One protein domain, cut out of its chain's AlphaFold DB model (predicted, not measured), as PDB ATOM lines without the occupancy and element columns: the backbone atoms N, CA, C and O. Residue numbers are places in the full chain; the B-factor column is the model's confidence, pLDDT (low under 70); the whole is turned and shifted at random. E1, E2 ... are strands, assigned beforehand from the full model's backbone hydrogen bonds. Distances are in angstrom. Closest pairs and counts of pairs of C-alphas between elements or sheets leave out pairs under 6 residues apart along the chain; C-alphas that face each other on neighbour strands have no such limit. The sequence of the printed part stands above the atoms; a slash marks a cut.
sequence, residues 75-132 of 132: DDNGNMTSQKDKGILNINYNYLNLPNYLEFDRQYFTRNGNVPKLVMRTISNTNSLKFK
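This is residues 75 to 132 of the 132 residues of an uncharacterized protein of Chryseobacterium glaciei (UniProt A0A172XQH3). With little regular structure, the model is a hairpin of E2 and E3 with short E1 beside E2, and a long tail that folds back along E3 at residues 121 to 122 before residues 126 to 132 stick out. The printed part has 58 residues, 15 of them in named elements, with no named helix and strands E1, E2, E3 along it, the class all strand. It is loose, radius of gyration of the C-alphas 13.0 A, and flat, spanning 36 by 29 by 14 A.

E1 is residues 80 to 82, from C-alpha 80 at (116.696, 114.959, 99.170). E2 is residues 88 to 93, 14.1 A long. E3 is residues 99 to 104, 13.9 A, ending at C-alpha 104 at (111.773, 113.586, 112.165).

E2 and E3 form an antiparallel hairpin at 164 degrees, with N 89 and O 103 2.8 A apart, within hydrogen-bond range. E1 pairs with no named strand; its closest C-alphas to E2, Thr 81 and Ile 91, are 4.6 A apart. E1 and E3 are near each other. Residues 101 to 102 of E3 pair antiparallel with 121 to 122.

The farthest C-alphas, Asp 76 and Lys 132, are 38.7 A apart. The printed part has no cut, and both links are tight. Residues 107 to 132 have pLDDT under 70.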
ATOM      1  N   ASP A  75     115.773 110.936  95.940       97.31
ATOM      2  CA  ASP A  75     114.945 110.276  94.931       97.31
ATOM      3  C   ASP A  75     115.577 110.382  93.527       97.31
ATOM      4  O   ASP A  75     116.608 111.038  93.328       97.31
ATOM      5  N   ASP A  76     114.954 109.731  92.542       96.50
ATOM      6  CA  ASP A  76     115.426 109.710  91.150       96.50
ATOM      7  C   ASP A  76     115.365 111.091  90.473       96.50
ATOM      8  O   ASP A  76     116.115 111.355  89.533       96.50
ATOM      9  N   ASN A  77     114.518 111.994  90.979       96.31
ATOM     10  CA  ASN A  77     114.421 113.376  90.510       96.31
ATOM     11  C   ASN A  77     115.501 114.281  91.131       96.31
ATOM     12  O   ASN A  77     115.604 115.454  90.767       96.31
ATOM     13  N   GLY A  78     116.316 113.755  92.050       96.50
ATOM     14  CA  GLY A  78     117.384 114.488  92.720       96.50
ATOM     15  C   GLY A  78     116.926 115.292  93.936       96.50
ATOM     16  O   GLY A  78     117.709 116.094  94.451       96.50
ATOM     17  N   ASN A  79     115.706 115.080  94.431       97.88
ATOM     18  CA  ASN A  79     115.256 115.686  95.678       97.88
ATOM     19  C   ASN A  79     115.806 114.907  96.879       97.88
ATOM     20  O   ASN A  79     115.872 113.681  96.850       97.88
ATOM     21  N   MET A  80     116.195 115.601  97.949       98.06
ATOM     22  CA  MET A  80     116.696 114.959  99.170       98.06
ATOM     23  C   MET A  80     115.561 114.233  99.898       98.06
ATOM     24  O   MET A  80     114.576 114.855 100.260       98.06
ATOM     25  N   THR A  81     115.709 112.947 100.193       97.81
ATOM     26  CA  THR A  81     114.692 112.155 100.906       97.81
ATOM     27  C   THR A  81     115.018 111.942 102.379       97.81
ATOM     28  O   THR A  81     114.116 111.671 103.160       97.81
ATOM     29  N   SER A  82     116.273 112.101 102.812       96.56
ATOM     30  CA  SER A  82     116.625 112.011 104.239       96.56
ATOM     31  C   SER A  82     117.927 112.734 104.577       96.56
ATOM     32  O   SER A  82     118.878 112.667 103.797       96.56
ATOM     33  N   GLN A  83     118.020 113.293 105.787       95.88
ATOM     34  CA  GLN A  83     119.251 113.847 106.359       95.88
ATOM     35  C   GLN A  83     119.332 113.511 107.856       95.88
ATOM     36  O   GLN A  83     118.953 114.301 108.725       95.88
ATOM     37  N   LYS A  84     119.832 112.309 108.160       93.38
ATOM     38  CA  LYS A  84     119.807 111.730 109.516       93.38
ATOM     39  C   LYS A  84     120.654 112.491 110.532       93.38
ATOM     40  O   LYS A  84     120.243 112.605 111.680       93.38
ATOM     41  N   ASP A  85     121.755 113.103 110.099       92.62
ATOM     42  CA  ASP A  85     122.554 114.014 110.931       92.62
ATOM     43  C   ASP A  85     121.730 115.181 111.490       92.62
ATOM     44  O   ASP A  85     122.077 115.759 112.511       92.62
ATOM     45  N   LYS A  86     120.637 115.550 110.810       88.94
ATOM     46  CA  LYS A  86     119.702 116.603 111.222       88.94
ATOM     47  C   LYS A  86     118.390 116.042 111.776       88.94
ATOM     48  O   LYS A  86     117.421 116.784 111.925       88.94
ATOM     49  N   GLY A  87     118.344 114.736 112.040       89.75
ATOM     50  CA  GLY A  87     117.161 114.035 112.520       89.75
ATOM     51  C   GLY A  87     116.053 113.893 111.483       89.75
ATOM     52  O   GLY A  87     114.954 113.511 111.860       89.75
ATOM     53  N   ILE A  88     116.289 114.202 110.203       90.81
ATOM     54  CA  ILE A  88     115.277 114.063 109.151       90.81
ATOM     55  C   ILE A  88     115.327 112.631 108.628       90.81
ATOM     56  O   ILE A  88     116.279 112.243 107.944       90.81
ATOM     57  N   LEU A  89     114.298 111.852 108.955       93.00
ATOM     58  CA  LEU A  89     114.173 110.454 108.555       93.00
ATOM     59  C   LEU A  89     113.592 110.311 107.152       93.00
ATOM     60  O   LEU A  89     114.051 109.450 106.405       93.00
ATOM     61  N   ASN A  90     112.620 111.157 106.803       94.56
ATOM     62  CA  ASN A  90     111.964 111.115 105.504       94.56
ATOM     63  C   ASN A  90     111.496 112.506 105.049       94.56
ATOM     64  O   ASN A  90     111.032 113.310 105.861       94.56
ATOM     65  N   ILE A  91     111.567 112.758 103.744       94.56
ATOM     66  CA  ILE A  91     110.973 113.904 103.059       94.56
ATOM     67  C   ILE A  91     110.184 113.359 101.870       94.56
ATOM     68  O   ILE A  91     110.764 112.746 100.977       94.56
ATOM     69  N   ASN A  92     108.872 113.601 101.844       94.44
ATOM     70  CA  ASN A  92     108.051 113.306 100.671       94.44
ATOM     71  C   ASN A  92     107.766 114.580  99.882       94.44
ATOM     72  O   ASN A  92     107.660 115.685 100.429       94.44
ATOM     73  N   TYR A  93     107.584 114.379  98.584       94.31
ATOM     74  CA  TYR A  93     107.354 115.424  97.606       94.31
ATOM     75  C   TYR A  93     106.015 115.202  96.902       94.31
ATOM     76  O   TYR A  93     105.552 114.071  96.743       94.31
ATOM     77  N   ASN A  94     105.367 116.291  96.494       91.38
ATOM     78  CA  ASN A  94     104.197 116.217  95.623       91.38
ATOM     79  C   ASN A  94     104.612 116.112  94.141       91.38
ATOM     80  O   ASN A  94     105.788 116.208  93.801       91.38
ATOM     81  N   TYR A  95     103.633 115.990  93.239       93.19
ATOM     82  CA  TYR A  95     103.862 115.910  91.787       93.19
ATOM     83  C   TYR A  95     104.582 117.129  91.168       93.19
ATOM     84  O   TYR A  95     104.959 117.078  90.002       93.19
ATOM     85  N   LEU A  96     104.773 118.220  91.919       95.31
ATOM     86  CA  LEU A  96     105.526 119.411  91.510       95.31
ATOM     87  C   LEU A  96     106.963 119.421  92.071       95.31
ATOM     88  O   LEU A  96     107.612 120.463  92.028       95.31
ATOM     89  N   ASN A  97     107.446 118.304  92.633       93.12
ATOM     90  CA  ASN A  97     108.719 118.205  93.363       93.12
ATOM     91  C   ASN A  97     108.831 119.203  94.532       93.12
ATOM     92  O   ASN A  97     109.922 119.635  94.900       93.12
ATOM     93  N   LEU A  98     107.705 119.572  95.156       93.06
ATOM     94  CA  LEU A  98     107.706 120.407  96.359       93.06
ATOM     95  C   LEU A  98     107.581 119.524  97.607       93.06
ATOM     96  O   LEU A  98     106.678 118.678  97.629       93.06
ATOM     97  N   PRO A  99     108.420 119.722  98.647       91.94
ATOM     98  CA  PRO A  99     108.270 119.009  99.908       91.94
ATOM     99  C   PRO A  99     106.868 119.240 100.469       91.94
ATOM    100  O   PRO A  99     106.458 120.383 100.669       91.94
ATOM    101  N   ASN A 100     106.126 118.169 100.728       91.06
ATOM    102  CA  ASN A 100     104.792 118.255 101.328       91.06
ATOM    103  C   ASN A 100     104.724 117.589 102.707       91.06
ATOM    104  O   ASN A 100     103.754 117.805 103.435       91.06
ATOM    105  N   TYR A 101     105.749 116.822 103.080       88.25
ATOM    106  CA  TYR A 101     105.794 116.076 104.329       88.25
ATOM    107  C   TYR A 101     107.235 115.816 104.771       88.25
ATOM    108  O   TYR A 101     108.062 115.401 103.961       88.25
ATOM    109  N   LEU A 102     107.512 116.027 106.060       90.19
ATOM    110  CA  LEU A 102     108.774 115.669 106.708       90.19
ATOM    111  C   LEU A 102     108.507 114.800 107.941       90.19
ATOM    112  O   LEU A 102     107.656 115.135 108.771       90.19
ATOM    113  N   GLU A 103     109.299 113.742 108.087       87.06
ATOM    114  CA  GLU A 103     109.364 112.903 109.280       87.06
ATOM    115  C   GLU A 103     110.691 113.129 110.004       87.06
ATOM    116  O   GLU A 103     111.765 113.043 109.404       87.06
ATOM    117  N   PHE A 104     110.610 113.393 111.307       86.06
ATOM    118  CA  PHE A 104     111.773 113.586 112.165       86.06
ATOM    119  C   PHE A 104     111.923 112.436 113.155       86.06
ATOM    120  O   PHE A 104     110.934 111.921 113.683       86.06
ATOM    121  N   ASP A 105     113.169 112.089 113.462       83.31
ATOM    122  CA  ASP A 105     113.491 111.177 114.544       83.31
ATOM    123  C   ASP A 105     113.052 111.788 115.880       83.31
ATOM    124  O   ASP A 105     113.455 112.889 116.265       83.31
ATOM    125  N   ARG A 106     112.218 111.037 116.604       70.94
ATOM    126  CA  ARG A 106     111.704 111.401 117.930       70.94
ATOM    127  C   ARG A 106     112.812 111.547 118.972       70.94
ATOM    128  O   ARG A 106     112.592 112.193 119.991       70.94
ATOM    129  N   GLN A 107     113.961 110.919 118.743       67.75
ATOM    130  CA  GLN A 107     115.114 110.936 119.638       67.75
ATOM    131  C   GLN A 107     116.191 111.931 119.197       67.75
ATOM    132  O   GLN A 107     117.235 112.018 119.840       67.75
ATOM    133  N   TYR A 108     115.958 112.708 118.134       64.06
ATOM    134  CA  TYR A 108     116.908 113.729 117.714       64.06
ATOM    135  C   TYR A 108     116.895 114.914 118.689       64.06
ATOM    136  O   TYR A 108     116.179 115.895 118.520       64.06
ATOM    137  N   PHE A 109     117.686 114.838 119.754       57.09
ATOM    138  CA  PHE A 109     117.819 115.938 120.700       57.09
ATOM    139  C   PHE A 109     118.729 117.022 120.119       57.09
ATOM    140  O   PHE A 109     119.949 116.872 120.084       57.09
ATOM    141  N   THR A 110     118.163 118.174 119.747       53.53
ATOM    142  CA  THR A 110     118.979 119.396 119.738       53.53
ATOM    143  C   THR A 110     119.294 119.719 121.199       53.53
ATOM    144  O   THR A 110     118.387 119.828 122.025       53.53
ATOM    145  N   ARG A 111     120.578 119.821 121.565       53.47
ATOM    146  CA  ARG A 111     121.033 119.913 122.970       53.47
ATOM    147  C   ARG A 111     120.487 121.132 123.747       53.47
ATOM    148  O   ARG A 111     120.669 121.209 124.955       53.47
ATOM    149  N   ASN A 112     119.758 122.032 123.077       52.22
ATOM    150  CA  ASN A 112     119.007 123.153 123.655       52.22
ATOM    151  C   ASN A 112     117.623 122.759 124.223       52.22
ATOM    152  O   ASN A 112     116.791 123.628 124.464       52.22
ATOM    153  N   GLY A 113     117.347 121.466 124.426       44.88
ATOM    154  CA  GLY A 113     116.160 120.994 125.155       44.88
ATOM    155  C   GLY A 113     114.852 121.014 124.360       44.88
ATOM    156  O   GLY A 113     113.818 120.585 124.868       44.88
ATOM    157  N   ASN A 114     114.889 121.437 123.096       50.41
ATOM    158  CA  ASN A 114     113.765 121.252 122.191       50.41
ATOM    159  C   ASN A 114     113.769 119.801 121.723       50.41
ATOM    160  O   ASN A 114     114.445 119.445 120.755       50.41
ATOM    161  N   VAL A 115     113.013 118.965 122.432       47.91
ATOM    162  CA  VAL A 115     112.570 117.674 121.910       47.91
ATOM    163  C   VAL A 115     111.818 117.979 120.614       47.91
ATOM    164  O   VAL A 115     110.838 118.736 120.660       47.91
ATOM    165  N   PRO A 116     112.212 117.428 119.455       49.22
ATOM    166  CA  PRO A 116     111.306 117.348 118.333       49.22
ATOM    167  C   PRO A 116     110.144 116.486 118.819       49.22
ATOM    168  O   PRO A 116     110.199 115.257 118.855       49.22
ATOM    169  N   LYS A 117     109.065 117.143 119.253       44.38
ATOM    170  CA  LYS A 117     107.744 116.522 119.286       44.38
ATOM    171  C   LYS A 117     107.576 115.840 117.930       44.38
ATOM    172  O   LYS A 117     108.044 116.394 116.939       44.38
ATOM    173  N   LEU A 118     106.935 114.673 117.865       44.56
ATOM    174  CA  LEU A 118     106.520 114.108 116.582       44.56
ATOM    175  C   LEU A 118     105.690 115.186 115.869       44.56
ATOM    176  O   LEU A 118     104.514 115.379 116.178       44.56
ATOM    177  N   VAL A 119     106.326 115.964 114.998       49.50
ATOM    178  CA  VAL A 119     105.659 116.978 114.208       49.50
ATOM    179  C   VAL A 119     105.665 116.420 112.811       49.50
ATOM    180  O   VAL A 119     106.581 116.662 112.032       49.50
ATOM    181  N   MET A 120     104.618 115.656 112.519       52.72
ATOM    182  CA  MET A 120     104.194 115.457 111.144       52.72
ATOM    183  C   MET A 120     103.833 116.846 110.619       52.72
ATOM    184  O   MET A 120     102.762 117.377 110.922       52.72
ATOM    185  N   ARG A 121     104.774 117.499 109.937       55.38
ATOM    186  CA  ARG A 121     104.523 118.799 109.318       55.38
ATOM    187  C   ARG A 121     104.080 118.534 107.896       55.38
ATOM    188  O   ARG A 121     104.913 118.314 107.023       55.38
ATOM    189  N   THR A 122     102.774 118.580 107.668       54.69
ATOM    190  CA  THR A 122     102.276 118.854 106.323       54.69
ATOM    191  C   THR A 122     102.703 120.274 105.984       54.69
ATOM    192  O   THR A 122     102.263 121.225 106.633       54.69
ATOM    193  N   ILE A 123     103.595 120.431 105.010       57.50
ATOM    194  CA  ILE A 123     103.939 121.755 104.497       57.50
ATOM    195  C   ILE A 123     102.821 122.135 103.530       57.50
ATOM    196  O   ILE A 123     102.803 121.726 102.371       57.50
ATOM    197  N   SER A 124     101.832 122.882 104.020       49.81
ATOM    198  CA  SER A 124     100.917 123.608 103.148       49.81
ATOM    199  C   SER A 124     101.617 124.890 102.702       49.81
ATOM    200  O   SER A 124     102.017 125.692 103.544       49.81
ATOM    201  N   ASN A 125     101.755 125.103 101.390       43.53
ATOM    202  CA  ASN A 125     102.259 126.349 100.793       43.53
ATOM    203  C   ASN A 125     101.263 127.511 100.982       43.53
ATOM    204  O   ASN A 125     100.802 128.130 100.027       43.53
ATOM    205  N   THR A 126     100.889 127.798 102.223       42.56
ATOM    206  CA  THR A 126     100.137 128.988 102.611       42.56
ATOM    207  C   THR A 126     101.118 129.957 103.255       42.56
ATOM    208  O   THR A 126     101.705 129.646 104.289       42.56
ATOM    209  N   ASN A 127     101.305 131.118 102.623       43.31
ATOM    210  CA  ASN A 127     102.130 132.245 103.073       43.31
ATOM    211  C   ASN A 127     101.676 132.824 104.430       43.31
ATOM    212  O   ASN A 127     101.187 133.952 104.498       43.31
ATOM    213  N   SER A 128     101.822 132.088 105.528       40.66
ATOM    214  CA  SER A 128     101.506 132.612 106.859       40.66
ATOM    215  C   SER A 128     102.066 131.748 107.988       40.66
ATOM    216  O   SER A 128     101.337 131.069 108.704       40.66
ATOM    217  N   LEU A 129     103.369 131.867 108.239       34.59
ATOM    218  CA  LEU A 129     103.920 131.638 109.577       34.59
ATOM    219  C   LEU A 129     104.407 132.978 110.130       34.59
ATOM    220  O   LEU A 129     105.564 133.359 109.978       34.59
ATOM    221  N   LYS A 130     103.485 133.718 110.757       36.66
ATOM    222  CA  LYS A 130     103.853 134.763 111.715       36.66
ATOM    223  C   LYS A 130     104.162 134.065 113.034       36.66
ATOM    224  O   LYS A 130     103.248 133.564 113.685       36.66
ATOM    225  N   PHE A 131     105.434 134.023 113.413       38.12
ATOM    226  CA  PHE A 131     105.812 133.702 114.783       38.12
ATOM    227  C   PHE A 131     105.441 134.910 115.656       38.12
ATOM    228  O   PHE A 131     105.838 136.034 115.346       38.12
ATOM    229  N   LYS A 132     104.590 134.688 116.663       39.78
ATOM    230  CA  LYS A 132     104.441 135.605 117.799       39.78
ATOM    231  C   LYS A 132     105.552 135.329 118.797       39.78
ATOM    232  O   LYS A 132     105.900 134.133 118.929       39.78
TER     233      LYS A 132